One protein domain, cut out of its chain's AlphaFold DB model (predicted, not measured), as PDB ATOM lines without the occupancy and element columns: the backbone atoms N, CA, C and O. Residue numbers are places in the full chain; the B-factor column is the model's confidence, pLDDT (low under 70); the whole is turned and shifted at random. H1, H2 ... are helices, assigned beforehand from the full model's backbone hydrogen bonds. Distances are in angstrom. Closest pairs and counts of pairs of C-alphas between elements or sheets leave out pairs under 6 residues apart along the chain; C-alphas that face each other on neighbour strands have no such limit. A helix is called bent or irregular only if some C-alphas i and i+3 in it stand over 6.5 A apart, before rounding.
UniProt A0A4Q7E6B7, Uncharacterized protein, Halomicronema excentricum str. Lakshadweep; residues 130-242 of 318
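AT A GLANCE: This is residues 130 to 242 of the 318 residues of an uncharacterized protein of Halomicronema excentricum str. Lakshadweep (UniProt A0A4Q7E6B7). Four helices, H2 to H5, stand side by side as an up-and-down bundle, and H6 carries the zigzag on past H5, with H2, H4 and H6 running one way and H3 and H5 running back. Short H1 sits by H2 and H3 at one end of this array, and short H7 packs on H6 at the other end. The printed part has 113 residues, with seven named helices in the order H1 to H7 and no named strand; the class is all helix. The whole is compact, with a radius of gyration of the C-alphas of 13.6 A, and the C-alphas span 39 by 32 by 20 A.

HOW THE PARTS SIT: H1, residues 130 to 134, is close to but not clearly touching H2, residues 142 to 154; their closest C-alphas, of Ile 131 and Leu 144, are 6.8 A apart. H2 and H3, residues 156 to 170, form a helical hairpin at a shallow tilt of 28 degrees, opposite ways. They touch with residues 148 to 152 of H2 and 158 to 163 of H3 alone, closest at the C-alphas of Pro 152 and Arg 159, 5.0 A apart. H3 and H4, residues 178 to 190, form another helical hairpin, at a shallow tilt of 28 degrees, with the closest C-alphas, of Leu 166 and Leu 184, 5.8 A apart. H4 also touches H2, the same way at a shallow tilt of 7 degrees; the closest C-alphas, of Tyr 149 and Gly 187, are 5.1 A apart. H5, residues 194 to 205, is close to but not clearly touching H4, opposite ways at a shallow tilt of 27 degrees, and the C-alphas of Ala 185 and Leu 200, their closest, are 6.9 A apart. H5 only just touches H3, with 3 pairs of C-alphas within 8 A, the closest being the C-alphas of Met 167 and Ala 196 at 6.5 A; they touch with residues 167 to 170 of H3 and 196 to 199 of H5 alone. H2, H3, H4 and H5 are the bundle, up and down in that each runs against the one before it. H5 and H6, residues 217 to 223, form a helical hairpin at a shallow tilt of 23 degrees, closest at the C-alphas of Tyr 204 and Trp 217, 6.4 A apart. H6 touches H7, residues 234 to 237, with the C-alphas of Gly 219 and Leu 237 closest at 5.3 A. Among the pairs that are apart are H2 and H5, H3 and H6, and H1 and H7. In H4 and H6 every O i to N i+4 pair is within hydrogen-bond range; the counts are 6 of 9 in H2, 9 of 11 in H3, 6 of 8 in H5 and 0 of 1 in H1, where 1 of 2 O i to N i+3 pairs is within range, and H7 is too short for an O i to N i+4 pair.

IN THESE COORDINATES: H1 begins at C-alpha 130, at (100.710, 12.759, -102.995). From first to last C-alpha H2 measures 19.6 A, H3 21.5 A, H4 18.2 A, H5 17.3 A and H6 9.6 A. H3, the longest helix with 15 residues, ends at C-alpha 170, at (102.787, 1.000, -111.600). H3 and H5 are irregular, with C-alphas 157 and 160 7.3 A apart and C-alphas 195 and 198 7.6 A apart; H2 is only just irregular, with C-alphas 149 and 152 6.7 A apart. H7, four residues, ends at C-alpha 237, at (88.460, -8.270, -126.266).

THE WHOLE: The two C-alphas farthest apart are those of Ala 133 and Ser 230, at 40.8 A. The printed part has no cut. The link from H5 to H6, with 11 residues, is long; those from H2 to H3 and from H4 to H5 are tight. The mean pLDDT of the printed part is 95.7, and no printed residue is under 70.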
ATOM      1  N   LEU A 130     101.984  13.020-103.649       95.81
ATOM      2  CA  LEU A 130     100.710  12.759-102.995       95.81
ATOM      3  C   LEU A 130     100.105  11.414-103.429       95.81
ATOM      4  O   LEU A 130      99.616  10.674-102.576       95.81
ATOM      5  N   ILE A 131     100.173  11.078-104.720       96.94
ATOM      6  CA  ILE A 131      99.741   9.777-105.249       96.94
ATOM      7  C   ILE A 131     100.577   8.655-104.625       96.94
ATOM      8  O   ILE A 131     100.013   7.736-104.036       96.94
ATOM      9  N   GLU A 132     101.907   8.749-104.695       95.88
ATOM     10  CA  GLU A 132     102.836   7.728-104.193       95.88
ATOM     11  C   GLU A 132     102.595   7.414-102.711       95.88
ATOM     12  O   GLU A 132     102.516   6.249-102.320       95.88
ATOM     13  N   ALA A 133     102.391   8.447-101.888       95.12
ATOM     14  CA  ALA A 133     102.156   8.291-100.455       95.12
ATOM     15  C   ALA A 133     100.856   7.540-100.109       95.12
ATOM     16  O   ALA A 133     100.723   7.051 -98.986       95.12
ATOM     17  N   ASN A 134      99.903   7.452-101.042       94.81
ATOM     18  CA  ASN A 134      98.549   6.952-100.789       94.81
ATOM     19  C   ASN A 134      98.147   5.767-101.687       94.81
ATOM     20  O   ASN A 134      97.105   5.151-101.464       94.81
ATOM     21  N   LEU A 135      98.991   5.395-102.653       93.00
ATOM     22  CA  LEU A 135      98.705   4.424-103.713       93.00
ATOM     23  C   LEU A 135      98.286   3.029-103.214       93.00
ATOM     24  O   LEU A 135      97.498   2.334-103.860       93.00
ATOM     25  N   ALA A 136      98.798   2.618-102.052       91.12
ATOM     26  CA  ALA A 136      98.508   1.318-101.445       91.12
ATOM     27  C   ALA A 136      97.277   1.316-100.523       91.12
ATOM     28  O   ALA A 136      96.734   0.252-100.218       91.12
ATOM     29  N   THR A 137      96.849   2.481-100.039       87.44
ATOM     30  CA  THR A 137      95.891   2.577 -98.926       87.44
ATOM     31  C   THR A 137      94.605   3.301 -99.276       87.44
ATOM     32  O   THR A 137      93.619   3.093 -98.575       87.44
ATOM     33  N   GLU A 138      94.610   4.132-100.316       84.25
ATOM     34  CA  GLU A 138      93.505   5.031-100.619       84.25
ATOM     35  C   GLU A 138      92.982   4.845-102.038       84.25
ATOM     36  O   GLU A 138      93.748   4.953-102.991       84.25
ATOM     37  N   ASN A 139      91.672   4.638-102.186       76.56
ATOM     38  CA  ASN A 139      91.034   4.504-103.499       76.56
ATOM     39  C   ASN A 139      90.488   5.834-104.031       76.56
ATOM     40  O   ASN A 139      90.094   5.891-105.185       76.56
ATOM     41  N   ARG A 140      90.449   6.913-103.237       82.44
ATOM     42  CA  ARG A 140      89.931   8.226-103.672       82.44
ATOM     43  C   ARG A 140      90.992   9.156-104.266       82.44
ATOM     44  O   ARG A 140      90.729  10.331-104.487       82.44
ATOM     45  N   ILE A 141      92.184   8.645-104.580       91.81
ATOM     46  CA  ILE A 141      93.235   9.412-105.278       91.81
ATOM     47  C   ILE A 141      93.079   9.425-106.806       91.81
ATOM     48  O   ILE A 141      93.903  10.023-107.495       91.81
ATOM     49  N   LEU A 142      92.041   8.782-107.349       92.62
ATOM     50  CA  LEU A 142      91.804   8.693-108.796       92.62
ATOM     51  C   LEU A 142      91.793  10.065-109.487       92.62
ATOM     52  O   LEU A 142      92.447  10.176-110.524       92.62
ATOM     53  N   PRO A 143      91.187  11.129-108.915       94.25
ATOM     54  CA  PRO A 143      91.237  12.457-109.525       94.25
ATOM     55  C   PRO A 143      92.657  13.018-109.674       94.25
ATOM     56  O   PRO A 143      92.951  13.737-110.626       94.25
ATOM     57  N   LEU A 144      93.574  12.659-108.769       96.56
ATOM     58  CA  LEU A 144      94.980  13.064-108.858       96.56
ATOM     59  C   LEU A 144      95.693  12.337-110.002       96.56
ATOM     60  O   LEU A 144      96.419  12.967-110.771       96.56
ATOM     61  N   ILE A 145      95.467  11.023-110.129       97.19
ATOM     62  CA  ILE A 145      96.024  10.205-111.217       97.19
ATOM     63  C   ILE A 145      95.485  10.696-112.566       97.19
ATOM     64  O   ILE A 145      96.249  10.858-113.519       97.19
ATOM     65  N   GLU A 146      94.185  10.982-112.632       96.19
ATOM     66  CA  GLU A 146      93.522  11.490-113.828       96.19
ATOM     67  C   GLU A 146      94.001  12.877-114.240       96.19
ATOM     68  O   GLU A 146      94.383  13.072-115.395       96.19
ATOM     69  N   GLY A 147      94.059  13.822-113.300       96.81
ATOM     70  CA  GLY A 147      94.642  15.132-113.559       96.81
ATOM     71  C   GLY A 147      96.067  15.013-114.104       96.81
ATOM     72  O   GLY A 147      96.411  15.671-115.085       96.81
ATOM     73  N   LEU A 148      96.883  14.126-113.519       97.94
ATOM     74  CA  LEU A 148      98.278  13.932-113.912       97.94
ATOM     75  C   LEU A 148      98.421  13.449-115.363       97.94
ATOM     76  O   LEU A 148      99.208  14.031-116.114       97.94
ATOM     77  N   TYR A 149      97.668  12.425-115.787       97.25
ATOM     78  CA  TYR A 149      97.779  11.917-117.163       97.25
ATOM     79  C   TYR A 149      97.119  12.821-118.211       97.25
ATOM     80  O   TYR A 149      97.399  12.656-119.398       97.25
ATOM     81  N   LYS A 150      96.288  13.788-117.800       97.69
ATOM     82  CA  LYS A 150      95.705  14.808-118.688       97.69
ATOM     83  C   LYS A 150      96.629  16.001-118.941       97.69
ATOM     84  O   LYS A 150      96.480  16.673-119.958       97.69
ATOM     85  N   VAL A 151      97.633  16.250-118.089       98.25
ATOM     86  CA  VAL A 151      98.604  17.349-118.292       98.25
ATOM     87  C   VAL A 151      99.207  17.356-119.713       98.25
ATOM     88  O   VAL A 151      99.210  18.421-120.342       98.25
ATOM     89  N   PRO A 152      99.664  16.221-120.284       97.69
ATOM     90  CA  PRO A 152     100.241  16.201-121.627       97.69
ATOM     91  C   PRO A 152      99.282  16.572-122.769       97.69
ATOM     92  O   PRO A 152      99.757  16.880-123.860       97.69
ATOM     93  N   GLU A 153      97.961  16.582-122.548       94.69
ATOM     94  CA  GLU A 153      96.983  17.007-123.563       94.69
ATOM     95  C   GLU A 153      97.115  18.505-123.887       94.69
ATOM     96  O   GLU A 153      96.978  18.911-125.043       94.69
ATOM     97  N   LYS A 154      97.444  19.324-122.877       94.44
ATOM     98  CA  LYS A 154      97.720  20.766-123.022       94.44
ATOM     99  C   LYS A 154      99.215  21.085-123.095       94.44
ATOM    100  O   LYS A 154      99.590  22.071-123.728       94.44
ATOM    101  N   PHE A 155     100.055  20.254-122.478       97.12
ATOM    102  CA  PHE A 155     101.500  20.457-122.338       97.12
ATOM    103  C   PHE A 155     102.265  19.250-122.879       97.12
ATOM    104  O   PHE A 155     102.795  18.431-122.128       97.12
ATOM    105  N   SER A 156     102.296  19.111-124.205       96.88
ATOM    106  CA  SER A 156     102.858  17.935-124.887       96.88
ATOM    107  C   SER A 156     104.305  17.598-124.493       96.88
ATOM    108  O   SER A 156     104.694  16.432-124.510       96.88
ATOM    109  N   GLU A 157     105.095  18.594-124.084       97.56
ATOM    110  CA  GLU A 157     106.460  18.437-123.581       97.56
ATOM    111  C   GLU A 157     106.546  17.633-122.277       97.56
ATOM    112  O   GLU A 157     107.597  17.076-121.966       97.56
ATOM    113  N   SER A 158     105.448  17.541-121.522       98.12
ATOM    114  CA  SER A 158     105.367  16.781-120.276       98.12
ATOM    115  C   SER A 158     105.068  15.301-120.483       98.12
ATOM    116  O   SER A 158     105.141  14.552-119.511       98.12
ATOM    117  N   ARG A 159     104.752  14.851-121.709       98.06
ATOM    118  CA  ARG A 159     104.368  13.453-121.978       98.06
ATOM    119  C   ARG A 159     105.371  12.465-121.391       98.06
ATOM    120  O   ARG A 159     104.982  11.625-120.590       98.06
ATOM    121  N   ASP A 160     106.643  12.571-121.768       98.38
ATOM    122  CA  ASP A 160     107.651  11.571-121.396       98.38
ATOM    123  C   ASP A 160     107.909  11.556-119.883       98.38
ATOM    124  O   ASP A 160     108.099  10.495-119.289       98.38
ATOM    125  N   GLN A 161     107.843  12.726-119.238       98.44
ATOM    126  CA  GLN A 161     107.928  12.836-117.784       98.44
ATOM    127  C   GLN A 161     106.749  12.124-117.108       98.44
ATOM    128  O   GLN A 161     106.958  11.325-116.198       98.44
ATOM    129  N   VAL A 162     105.522  12.395-117.559       98.69
ATOM    130  CA  VAL A 162     104.307  11.795-116.995       98.69
ATOM    131  C   VAL A 162     104.280  10.286-117.233       98.69
ATOM    132  O   VAL A 162     104.021   9.540-116.296       98.69
ATOM    133  N   VAL A 163     104.623   9.809-118.435       98.75
ATOM    134  CA  VAL A 163     104.724   8.368-118.726       98.75
ATOM    135  C   VAL A 163     105.730   7.694-117.796       98.75
ATOM    136  O   VAL A 163     105.399   6.684-117.179       98.75
ATOM    137  N   SER A 164     106.926   8.272-117.634       98.75
ATOM    138  CA  SER A 164     107.938   7.731-116.722       98.75
ATOM    139  C   SER A 164     107.426   7.636-115.284       98.75
ATOM    140  O   SER A 164     107.718   6.658-114.603       98.75
ATOM    141  N   ILE A 165     106.675   8.635-114.816       98.75
ATOM    142  CA  ILE A 165     106.092   8.644-113.469       98.75
ATOM    143  C   ILE A 165     105.021   7.560-113.331       98.75
ATOM    144  O   ILE A 165     105.060   6.782-112.382       98.75
ATOM    145  N   LEU A 166     104.082   7.468-114.276       98.81
ATOM    146  CA  LEU A 166     103.022   6.459-114.236       98.81
ATOM    147  C   LEU A 166     103.598   5.038-114.268       98.81
ATOM    148  O   LEU A 166     103.115   4.172-113.543       98.81
ATOM    149  N   MET A 167     104.654   4.808-115.057       98.81
ATOM    150  CA  MET A 167     105.382   3.537-115.058       98.81
ATOM    151  C   MET A 167     106.002   3.248-113.688       98.81
ATOM    152  O   MET A 167     105.770   2.174-113.149       98.81
ATOM    153  N   GLN A 168     106.717   4.206-113.089       98.62
ATOM    154  CA  GLN A 168     107.328   4.041-111.761       98.62
ATOM    155  C   GLN A 168     106.295   3.734-110.669       98.62
ATOM    156  O   GLN A 168     106.521   2.865-109.832       98.62
ATOM    157  N   LEU A 169     105.144   4.406-110.692       98.44
ATOM    158  CA  LEU A 169     104.050   4.136-109.755       98.44
ATOM    159  C   LEU A 169     103.426   2.749-109.992       98.44
ATOM    160  O   LEU A 169     103.040   2.068-109.043       98.44
ATOM    161  N   LEU A 170     103.334   2.310-111.252       98.56
ATOM    162  CA  LEU A 170     102.787   1.000-111.600       98.56
ATOM    163  C   LEU A 170     103.773  -0.142-111.314       98.56
ATOM    164  O   LEU A 170     103.327  -1.256-111.074       98.56
ATOM    165  N   GLU A 171     105.087   0.088-111.261       98.38
ATOM    166  CA  GLU A 171     106.077  -0.944-110.890       98.38
ATOM    167  C   GLU A 171     105.790  -1.584-109.519       98.38
ATOM    168  O   GLU A 171     106.149  -2.741-109.283       98.38
ATOM    169  N   THR A 172     105.085  -0.881-108.627       97.06
ATOM    170  CA  THR A 172     104.652  -1.395-107.320       97.06
ATOM    171  C   THR A 172     103.260  -2.038-107.344       97.06
ATOM    172  O   THR A 172     102.658  -2.225-106.283       97.06
ATOM    173  N   TYR A 173     102.748  -2.430-108.521       97.56
ATOM    174  CA  TYR A 173     101.380  -2.938-108.714       97.56
ATOM    175  C   TYR A 173     100.975  -4.035-107.722       97.56
ATOM    176  O   TYR A 173      99.815  -4.113-107.338       97.56
ATOM    177  N   ALA A 174     101.921  -4.861-107.269       97.19
ATOM    178  CA  ALA A 174     101.666  -5.968-106.350       97.19
ATOM    179  C   ALA A 174     101.230  -5.533-104.936       97.19
ATOM    180  O   ALA A 174     100.694  -6.348-104.187       97.19
ATOM    181  N   THR A 175     101.503  -4.286-104.545       96.06
ATOM    182  CA  THR A 175     101.139  -3.724-103.230       96.06
ATOM    183  C   THR A 175     100.095  -2.619-103.306       96.06
ATOM    184  O   THR A 175      99.570  -2.203-102.273       96.06
ATOM    185  N   ASN A 176      99.821  -2.126-104.508       95.31
ATOM    186  CA  ASN A 176      98.858  -1.067-104.756       95.31
ATOM    187  C   ASN A 176      97.425  -1.619-104.740       95.31
ATOM    188  O   ASN A 176      97.198  -2.822-104.873       95.31
ATOM    189  N   GLN A 177      96.443  -0.729-104.620       93.44
ATOM    190  CA  GLN A 177      95.042  -1.092-104.842       93.44
ATOM    191  C   GLN A 177      94.791  -1.348-106.334       93.44
ATOM    192  O   GLN A 177      95.328  -0.636-107.186       93.44
ATOM    193  N   VAL A 178      93.955  -2.342-106.656       94.19
ATOM    194  CA  VAL A 178      93.658  -2.723-108.052       94.19
ATOM    195  C   VAL A 178      93.047  -1.554-108.828       94.19
ATOM    196  O   VAL A 178      93.443  -1.309-109.966       94.19
ATOM    197  N   ASP A 179      92.159  -0.776-108.208       93.19
ATOM    198  CA  ASP A 179      91.559   0.409-108.834       93.19
ATOM    199  C   ASP A 179      92.632   1.450-109.183       93.19
ATOM    200  O   ASP A 179      92.684   1.949-110.306       93.19
ATOM    201  N   ASN A 180      93.570   1.710-108.270       95.88
ATOM    202  CA  ASN A 180      94.665   2.648-108.514       95.88
ATOM    203  C   ASN A 180      95.579   2.174-109.653       95.88
ATOM    204  O   ASN A 180      95.897   2.956-110.547       95.88
ATOM    205  N   ASN A 181      95.954   0.891-109.672       97.56
ATOM    206  CA  ASN A 181      96.707   0.305-110.786       97.56
ATOM    207  C   ASN A 181      95.960   0.439-112.116       97.56
ATOM    208  O   ASN A 181      96.569   0.730-113.143       97.56
ATOM    209  N   SER A 182      94.640   0.258-112.089       97.00
ATOM    210  CA  SER A 182      93.775   0.385-113.262       97.00
ATOM    211  C   SER A 182      93.790   1.809-113.812       97.00
ATOM    212  O   SER A 182      93.933   2.003-115.016       97.00
ATOM    213  N   PHE A 183      93.740   2.824-112.950       96.75
ATOM    214  CA  PHE A 183      93.829   4.222-113.381       96.75
ATOM    215  C   PHE A 183      95.231   4.623-113.859       96.75
ATOM    216  O   PHE A 183      95.347   5.375-114.830       96.75
ATOM    217  N   LEU A 184      96.297   4.085-113.255       98.44
ATOM    218  CA  LEU A 184      97.658   4.238-113.785       98.44
ATOM    219  C   LEU A 184      97.774   3.624-115.189       98.44
ATOM    220  O   LEU A 184      98.316   4.257-116.098       98.44
ATOM    221  N   ALA A 185      97.215   2.426-115.385       98.50
ATOM    222  CA  ALA A 185      97.168   1.762-116.681       98.50
ATOM    223  C   ALA A 185      96.376   2.585-117.709       98.50
ATOM    224  O   ALA A 185      96.893   2.827-118.795       98.50
ATOM    225  N   ILE A 186      95.194   3.107-117.356       98.12
ATOM    226  CA  ILE A 186      94.427   4.023-118.221       98.12
ATOM    227  C   ILE A 186      95.290   5.200-118.663       98.12
ATOM    228  O   ILE A 186      95.343   5.487-119.856       98.12
ATOM    229  N   GLY A 187      96.006   5.853-117.744       97.81
ATOM    230  CA  GLY A 187      96.890   6.963-118.097       97.81
ATOM    231  C   GLY A 187      97.938   6.573-119.146       97.81
ATOM    232  O   GLY A 187      98.112   7.273-120.145       97.81
ATOM    233  N   LEU A 188      98.581   5.414-118.985       98.69
ATOM    234  CA  LEU A 188      99.558   4.888-119.949       98.69
ATOM    235  C   LEU A 188      98.926   4.572-121.317       98.69
ATOM    236  O   LEU A 188      99.513   4.889-122.357       98.69
ATOM    237  N   LEU A 189      97.719   4.000-121.334       98.31
ATOM    238  CA  LEU A 189      96.973   3.703-122.562       98.31
ATOM    239  C   LEU A 189      96.548   4.981-123.300       98.31
ATOM    240  O   LEU A 189      96.739   5.095-124.516       98.31
ATOM    241  N   ARG A 190      96.045   5.982-122.567       97.06
ATOM    242  CA  ARG A 190      95.647   7.291-123.112       97.06
ATOM    243  C   ARG A 190      96.830   8.031-123.724       97.06
ATOM    244  O   ARG A 190      96.705   8.572-124.822       97.06
ATOM    245  N   LEU A 191      97.993   7.970-123.076       97.81
ATOM    246  CA  LEU A 191      99.241   8.574-123.556       97.81
ATOM    247  C   LEU A 191      99.951   7.759-124.652       97.81
ATOM    248  O   LEU A 191     101.025   8.161-125.121       97.81
ATOM    249  N   LYS A 192      99.366   6.628-125.075       97.56
ATOM    250  CA  LYS A 192      99.938   5.706-126.071       97.56
ATOM    251  C   LYS A 192     101.371   5.303-125.706       97.56
ATOM    252  O   LYS A 192     102.270   5.342-126.546       97.56
ATOM    253  N   ALA A 193     101.606   4.985-124.434       98.19
ATOM    254  CA  ALA A 193     102.920   4.646-123.895       98.19
ATOM    255  C   ALA A 193     103.334   3.215-124.275       98.19
ATOM    256  O   ALA A 193     103.278   2.294-123.465       98.19
ATOM    257  N   THR A 194     103.744   3.011-125.529       98.38
ATOM    258  CA  THR A 194     104.215   1.704-126.030       98.38
ATOM    259  C   THR A 194     105.404   1.144-125.241       98.38
ATOM    260  O   THR A 194     105.549  -0.066-125.107       98.38
ATOM    261  N   GLU A 195     106.220   2.023-124.664       98.44
ATOM    262  CA  GLU A 195     107.334   1.729-123.767       98.44
ATOM    263  C   GLU A 195     106.903   1.050-122.453       98.44
ATOM    264  O   GLU A 195     107.715   0.375-121.826       98.44
ATOM    265  N   ALA A 196     105.629   1.164-122.064       98.50
ATOM    266  CA  ALA A 196     105.072   0.535-120.868       98.50
ATOM    267  C   ALA A 196     104.473  -0.861-121.124       98.50
ATOM    268  O   ALA A 196     103.967  -1.483-120.190       98.50
ATOM    269  N   ALA A 197     104.512  -1.365-122.364       98.50
ATOM    270  CA  ALA A 197     103.817  -2.592-122.756       98.50
ATOM    271  C   ALA A 197     104.199  -3.810-121.899       98.50
ATOM    272  O   ALA A 197     103.315  -4.508-121.413       98.50
ATOM    273  N   GLU A 198     105.495  -4.036-121.663       98.56
ATOM    274  CA  GLU A 198     105.958  -5.176-120.855       98.56
ATOM    275  C   GLU A 198     105.501  -5.076-119.391       98.56
ATOM    276  O   GLU A 198     105.167  -6.088-118.776       98.56
ATOM    277  N   LEU A 199     105.467  -3.865-118.824       98.81
ATOM    278  CA  LEU A 199     105.003  -3.640-117.454       98.81
ATOM    279  C   LEU A 199     103.489  -3.855-117.339       98.81
ATOM    280  O   LEU A 199     103.030  -4.509-116.403       98.81
ATOM    281  N   LEU A 200     102.722  -3.341-118.304       98.69
ATOM    282  CA  LEU A 200     101.278  -3.554-118.372       98.69
ATOM    283  C   LEU A 200     100.957  -5.044-118.491       98.69
ATOM    284  O   LEU A 200     100.157  -5.545-117.707       98.69
ATOM    285  N   GLU A 201     101.622  -5.772-119.391       98.56
ATOM    286  CA  GLU A 201     101.441  -7.221-119.543       98.56
ATOM    287  C   GLU A 201     101.649  -7.963-118.216       98.56
ATOM    288  O   GLU A 201     100.838  -8.812-117.844       98.56
ATOM    289  N   GLN A 202     102.702  -7.613-117.469       98.62
ATOM    290  CA  GLN A 202     102.978  -8.204-116.158       98.62
ATOM    291  C   GLN A 202     101.874  -7.896-115.138       98.62
ATOM    292  O   GLN A 202     101.441  -8.800-114.423       98.62
ATOM    293  N   ALA A 203     101.400  -6.650-115.079       98.38
ATOM    294  CA  ALA A 203     100.340  -6.241-114.160       98.38
ATOM    295  C   ALA A 203      98.985  -6.905-114.494       98.38
ATOM    296  O   ALA A 203      98.301  -7.384-113.583       98.38
ATOM    297  N   TYR A 204      98.635  -7.024-115.783       97.94
ATOM    298  CA  TYR A 204      97.467  -7.784-116.250       97.94
ATOM    299  C   TYR A 204      97.590  -9.270-115.897       97.94
ATOM    300  O   TYR A 204      96.686  -9.842-115.290       97.94
ATOM    301  N   ALA A 205      98.733  -9.898-116.195       97.62
ATOM    302  CA  ALA A 205      98.971 -11.310-115.891       97.62
ATOM    303  C   ALA A 205      98.934 -11.612-114.381       97.62
ATOM    304  O   ALA A 205      98.569 -12.718-113.977       97.62
ATOM    305  N   ALA A 206      99.287 -10.635-113.540       97.44
ATOM    306  CA  ALA A 206      99.186 -10.725-112.086       97.44
ATOM    307  C   ALA A 206      97.756 -10.508-111.545       97.44
ATOM    308  O   ALA A 206      97.542 -10.631-110.335       97.44
ATOM    309  N   GLY A 207      96.785 -10.174-112.405       95.69
ATOM    310  CA  GLY A 207      95.417  -9.833-112.008       95.69
ATOM    311  C   GLY A 207      95.347  -8.564-111.156       95.69
ATOM    312  O   GLY A 207      94.497  -8.467-110.276       95.69
ATOM    313  N   GLN A 208      96.286  -7.635-111.360       97.25
ATOM    314  CA  GLN A 208      96.410  -6.393-110.587       97.25
ATOM    315  C   GLN A 208      95.838  -5.179-111.326       97.25
ATOM    316  O   GLN A 208      96.021  -4.054-110.871       97.25
ATOM    317  N   ILE A 209      95.137  -5.409-112.438       96.81
ATOM    318  CA  ILE A 209      94.383  -4.420-113.209       96.81
ATOM    319  C   ILE A 209      92.952  -4.943-113.366       96.81
ATOM    320  O   ILE A 209      92.752  -6.112-113.698       96.81
ATOM    321  N   ASP A 210      91.966  -4.079-113.136       94.56
ATOM    322  CA  ASP A 210      90.564  -4.357-113.417       94.56
ATOM    323  C   ASP A 210      90.270  -4.110-114.906       94.56
ATOM    324  O   ASP A 210      90.266  -2.977-115.408       94.56
ATOM    325  N   GLU A 211      90.018  -5.199-115.625       94.81
ATOM    326  CA  GLU A 211      89.703  -5.185-117.053       94.81
ATOM    327  C   GLU A 211      88.336  -4.549-117.365       94.81
ATOM    328  O   GLU A 211      88.122  -4.120-118.497       94.81
ATOM    329  N   PHE A 212      87.418  -4.445-116.392       91.56
ATOM    330  CA  PHE A 212      86.129  -3.759-116.575       91.56
ATOM    331  C   PHE A 212      86.261  -2.241-116.587       91.56
ATOM    332  O   PHE A 212      85.448  -1.564-117.217       91.56
ATOM    333  N   ILE A 213      87.255  -1.716-115.874       89.94
ATOM    334  CA  ILE A 213      87.522  -0.277-115.795       89.94
ATOM    335  C   ILE A 213      88.433   0.151-116.950       89.94
ATOM    336  O   ILE A 213      88.272   1.240-117.499       89.94
ATOM    337  N   THR A 214      89.383  -0.706-117.322       92.06
ATOM    338  CA  THR A 214      90.394  -0.418-118.343       92.06
ATOM    339  C   THR A 214      89.988  -0.970-119.717       92.06
ATOM    340  O   THR A 214      89.310  -0.306-120.498       92.06
ATOM    341  N   ALA A 215      90.435  -2.186-120.001       92.38
ATOM    342  CA  ALA A 215      90.137  -3.083-121.103       92.38
ATOM    343  C   ALA A 215      90.840  -4.414-120.769       92.38
ATOM    344  O   ALA A 215      91.685  -4.462-119.869       92.38
ATOM    345  N   THR A 216      90.571  -5.485-121.514       97.25
ATOM    346  CA  THR A 216      91.417  -6.690-121.441       97.25
ATOM    347  C   THR A 216      92.837  -6.384-121.928       97.25
ATOM    348  O   THR A 216      93.046  -5.413-122.659       97.25
ATOM    349  N   TRP A 217      93.829  -7.219-121.604       97.88
ATOM    350  CA  TRP A 217      95.178  -7.047-122.171       97.88
ATOM    351  C   TRP A 217      95.200  -7.002-123.720       97.88
ATOM    352  O   TRP A 217      95.885  -6.145-124.286       97.88
ATOM    353  N   PRO A 218      94.448  -7.849-124.453       98.19
ATOM    354  CA  PRO A 218      94.221  -7.665-125.889       98.19
ATOM    355  C   PRO A 218      93.693  -6.273-126.267       98.19
ATOM    356  O   PRO A 218      94.259  -5.627-127.150       98.19
ATOM    357  N   GLY A 219      92.668  -5.775-125.569       97.69
ATOM    358  CA  GLY A 219      92.131  -4.429-125.789       97.69
ATOM    359  C   GLY A 219      93.162  -3.327-125.522       97.69
ATOM    360  O   GLY A 219      93.311  -2.408-126.326       97.69
ATOM    361  N   ALA A 220      93.958  -3.466-124.463       97.94
ATOM    362  CA  ALA A 220      95.062  -2.569-124.140       97.94
ATOM    363  C   ALA A 220      96.144  -2.551-125.240       97.94
ATOM    364  O   ALA A 220      96.630  -1.482-125.606       97.94
ATOM    365  N   GLN A 221      96.493  -3.701-125.834       98.50
ATOM    366  CA  GLN A 221      97.431  -3.761-126.969       98.50
ATOM    367  C   GLN A 221      96.898  -3.030-128.209       98.50
ATOM    368  O   GLN A 221      97.677  -2.385-128.920       98.50
ATOM    369  N   VAL A 222      95.590  -3.121-128.468       97.94
ATOM    370  CA  VAL A 222      94.929  -2.345-129.527       97.94
ATOM    371  C   VAL A 222      94.991  -0.858-129.202       97.94
ATOM    372  O   VAL A 222      95.383  -0.059-130.053       97.94
ATOM    373  N   GLU A 223      94.674  -0.472-127.965       97.00
ATOM    374  CA  GLU A 223      94.702   0.928-127.557       97.00
ATOM    375  C   GLU A 223      96.114   1.526-127.653       97.00
ATOM    376  O   GLU A 223      96.261   2.647-128.137       97.00
ATOM    377  N   LEU A 224      97.160   0.779-127.297       97.56
ATOM    378  CA  LEU A 224      98.560   1.187-127.475       97.56
ATOM    379  C   LEU A 224      99.008   1.244-128.945       97.56
ATOM    380  O   LEU A 224     100.082   1.770-129.232       97.56
ATOM    381  N   GLY A 225      98.223   0.707-129.882       96.88
ATOM    382  CA  GLY A 225      98.589   0.615-131.298       96.88
ATOM    383  C   GLY A 225      99.625  -0.472-131.607       96.88
ATOM    384  O   GLY A 225     100.267  -0.425-132.655       96.88
ATOM    385  N   LEU A 226      99.804  -1.450-130.711       97.44
ATOM    386  CA  LEU A 226     100.705  -2.596-130.904       97.44
ATOM    387  C   LEU A 226     100.079  -3.679-131.793       97.44
ATOM    388  O   LEU A 226     100.790  -4.452-132.442       97.44
ATOM    389  N   LYS A 227      98.744  -3.744-131.790       97.50
ATOM    390  CA  LYS A 227      97.904  -4.712-132.502       97.50
ATOM    391  C   LYS A 227      96.660  -4.028-133.064       97.50
ATOM    392  O   LYS A 227      96.351  -2.891-132.719       97.50
ATOM    393  N   SER A 228      95.952  -4.732-133.934       96.81
ATOM    394  CA  SER A 228      94.640  -4.351-134.458       96.81
ATOM    395  C   SER A 228      93.542  -5.212-133.832       96.81
ATOM    396  O   SER A 228      93.801  -6.343-133.436       96.81
ATOM    397  N   GLU A 229      92.297  -4.724-133.784       96.00
ATOM    398  CA  GLU A 229      91.161  -5.524-133.282       96.00
ATOM    399  C   GLU A 229      91.000  -6.852-134.039       96.00
ATOM    400  O   GLU A 229      90.643  -7.860-133.444       96.00
ATOM    401  N   SER A 230      91.332  -6.887-135.337       96.75
ATOM    402  CA  SER A 230      91.267  -8.105-136.159       96.75
ATOM    403  C   SER A 230      92.279  -9.187-135.781       96.75
ATOM    404  O   SER A 230      92.173 -10.305-136.284       96.75
ATOM    405  N   ASP A 231      93.258  -8.869-134.931       97.25
ATOM    406  CA  ASP A 231      94.208  -9.850-134.404       97.25
ATOM    407  C   ASP A 231      93.606 -10.698-133.271       97.25
ATOM    408  O   ASP A 231      94.223 -11.684-132.866       97.25
ATOM    409  N   PHE A 232      92.413 -10.339-132.779       97.50
ATOM    410  CA  PHE A 232      91.759 -10.964-131.634       97.50
ATOM    411  C   PHE A 232      90.317 -11.372-131.942       97.50
ATOM    412  O   PHE A 232      89.659 -10.859-132.850       97.50
ATOM    413  N   THR A 233      89.811 -12.317-131.161       96.69
ATOM    414  CA  THR A 233      88.386 -12.651-131.128       96.69
ATOM    415  C   THR A 233      87.609 -11.668-130.249       96.69
ATOM    416  O   THR A 233      88.163 -11.033-129.354       96.69
ATOM    417  N   GLU A 234      86.293 -11.564-130.462       93.44
ATOM    418  CA  GLU A 234      85.410 -10.738-129.617       93.44
ATOM    419  C   GLU A 234      85.455 -11.168-128.139       93.44
ATOM    420  O   GLU A 234      85.387 -10.328-127.245       93.44
ATOM    421  N   GLU A 235      85.629 -12.467-127.877       92.94
ATOM    422  CA  GLU A 235      85.759 -13.018-126.525       92.94
ATOM    423  C   GLU A 235      87.047 -12.545-125.834       92.94
ATOM    424  O   GLU A 235      87.002 -12.170-124.670       92.94
ATOM    425  N   GLU A 236      88.175 -12.477-126.548       94.38
ATOM    426  CA  GLU A 236      89.454 -11.984-126.005       94.38
ATOM    427  C   GLU A 236      89.448 -10.471-125.727       94.38
ATOM    428  O   GLU A 236      90.168  -9.988-124.850       94.38
ATOM    429  N   LEU A 237      88.639  -9.712-126.467       94.62
ATOM    430  CA  LEU A 237      88.460  -8.270-126.266       94.62
ATOM    431  C   LEU A 237      87.442  -7.944-125.166       94.62
ATOM    432  O   LEU A 237      87.363  -6.797-124.727       94.62
ATOM    433  N   THR A 238      86.665  -8.930-124.716       92.19
ATOM    434  CA  THR A 238      85.606  -8.736-123.725       92.19
ATOM    435  C   THR A 238      86.077  -9.204-122.347       92.19
ATOM    436  O   THR A 238      86.388 -10.384-122.188       92.19
ATOM    437  N   PRO A 239      86.077  -8.334-121.319       90.56
ATOM    438  CA  PRO A 239      86.418  -8.735-119.958       90.56
ATOM    439  C   PRO A 239      85.548  -9.893-119.469       90.56
ATOM    440  O   PRO A 239      84.317  -9.878-119.596       90.56
ATOM    441  N   ALA A 240      86.185 -10.903-118.881       84.75
ATOM    442  CA  ALA A 240      85.471 -12.046-118.332       84.75
ATOM    443  C   ALA A 240      84.639 -11.615-117.116       84.75
ATOM    444  O   ALA A 240      85.168 -11.065-116.152       84.75
ATOM    445  N   LEU A 241      83.330 -11.893-117.129       81.50
ATOM    446  CA  LEU A 241      82.473 -11.582-115.984       81.50
ATOM    447  C   LEU A 241      82.966 -12.292-114.718       81.50
ATOM    448  O   LEU A 241      83.199 -13.506-114.748       81.50
ATOM    449  N   PRO A 242      83.014 -11.589-113.570       79.06
ATOM    450  CA  PRO A 242      83.225 -12.239-112.293       79.06
ATOM    451  C   PRO A 242      82.186 -13.352-112.102       79.06
ATOM    452  O   PRO A 242      81.025 -13.173-112.489       79.06
TER     453      PRO A 242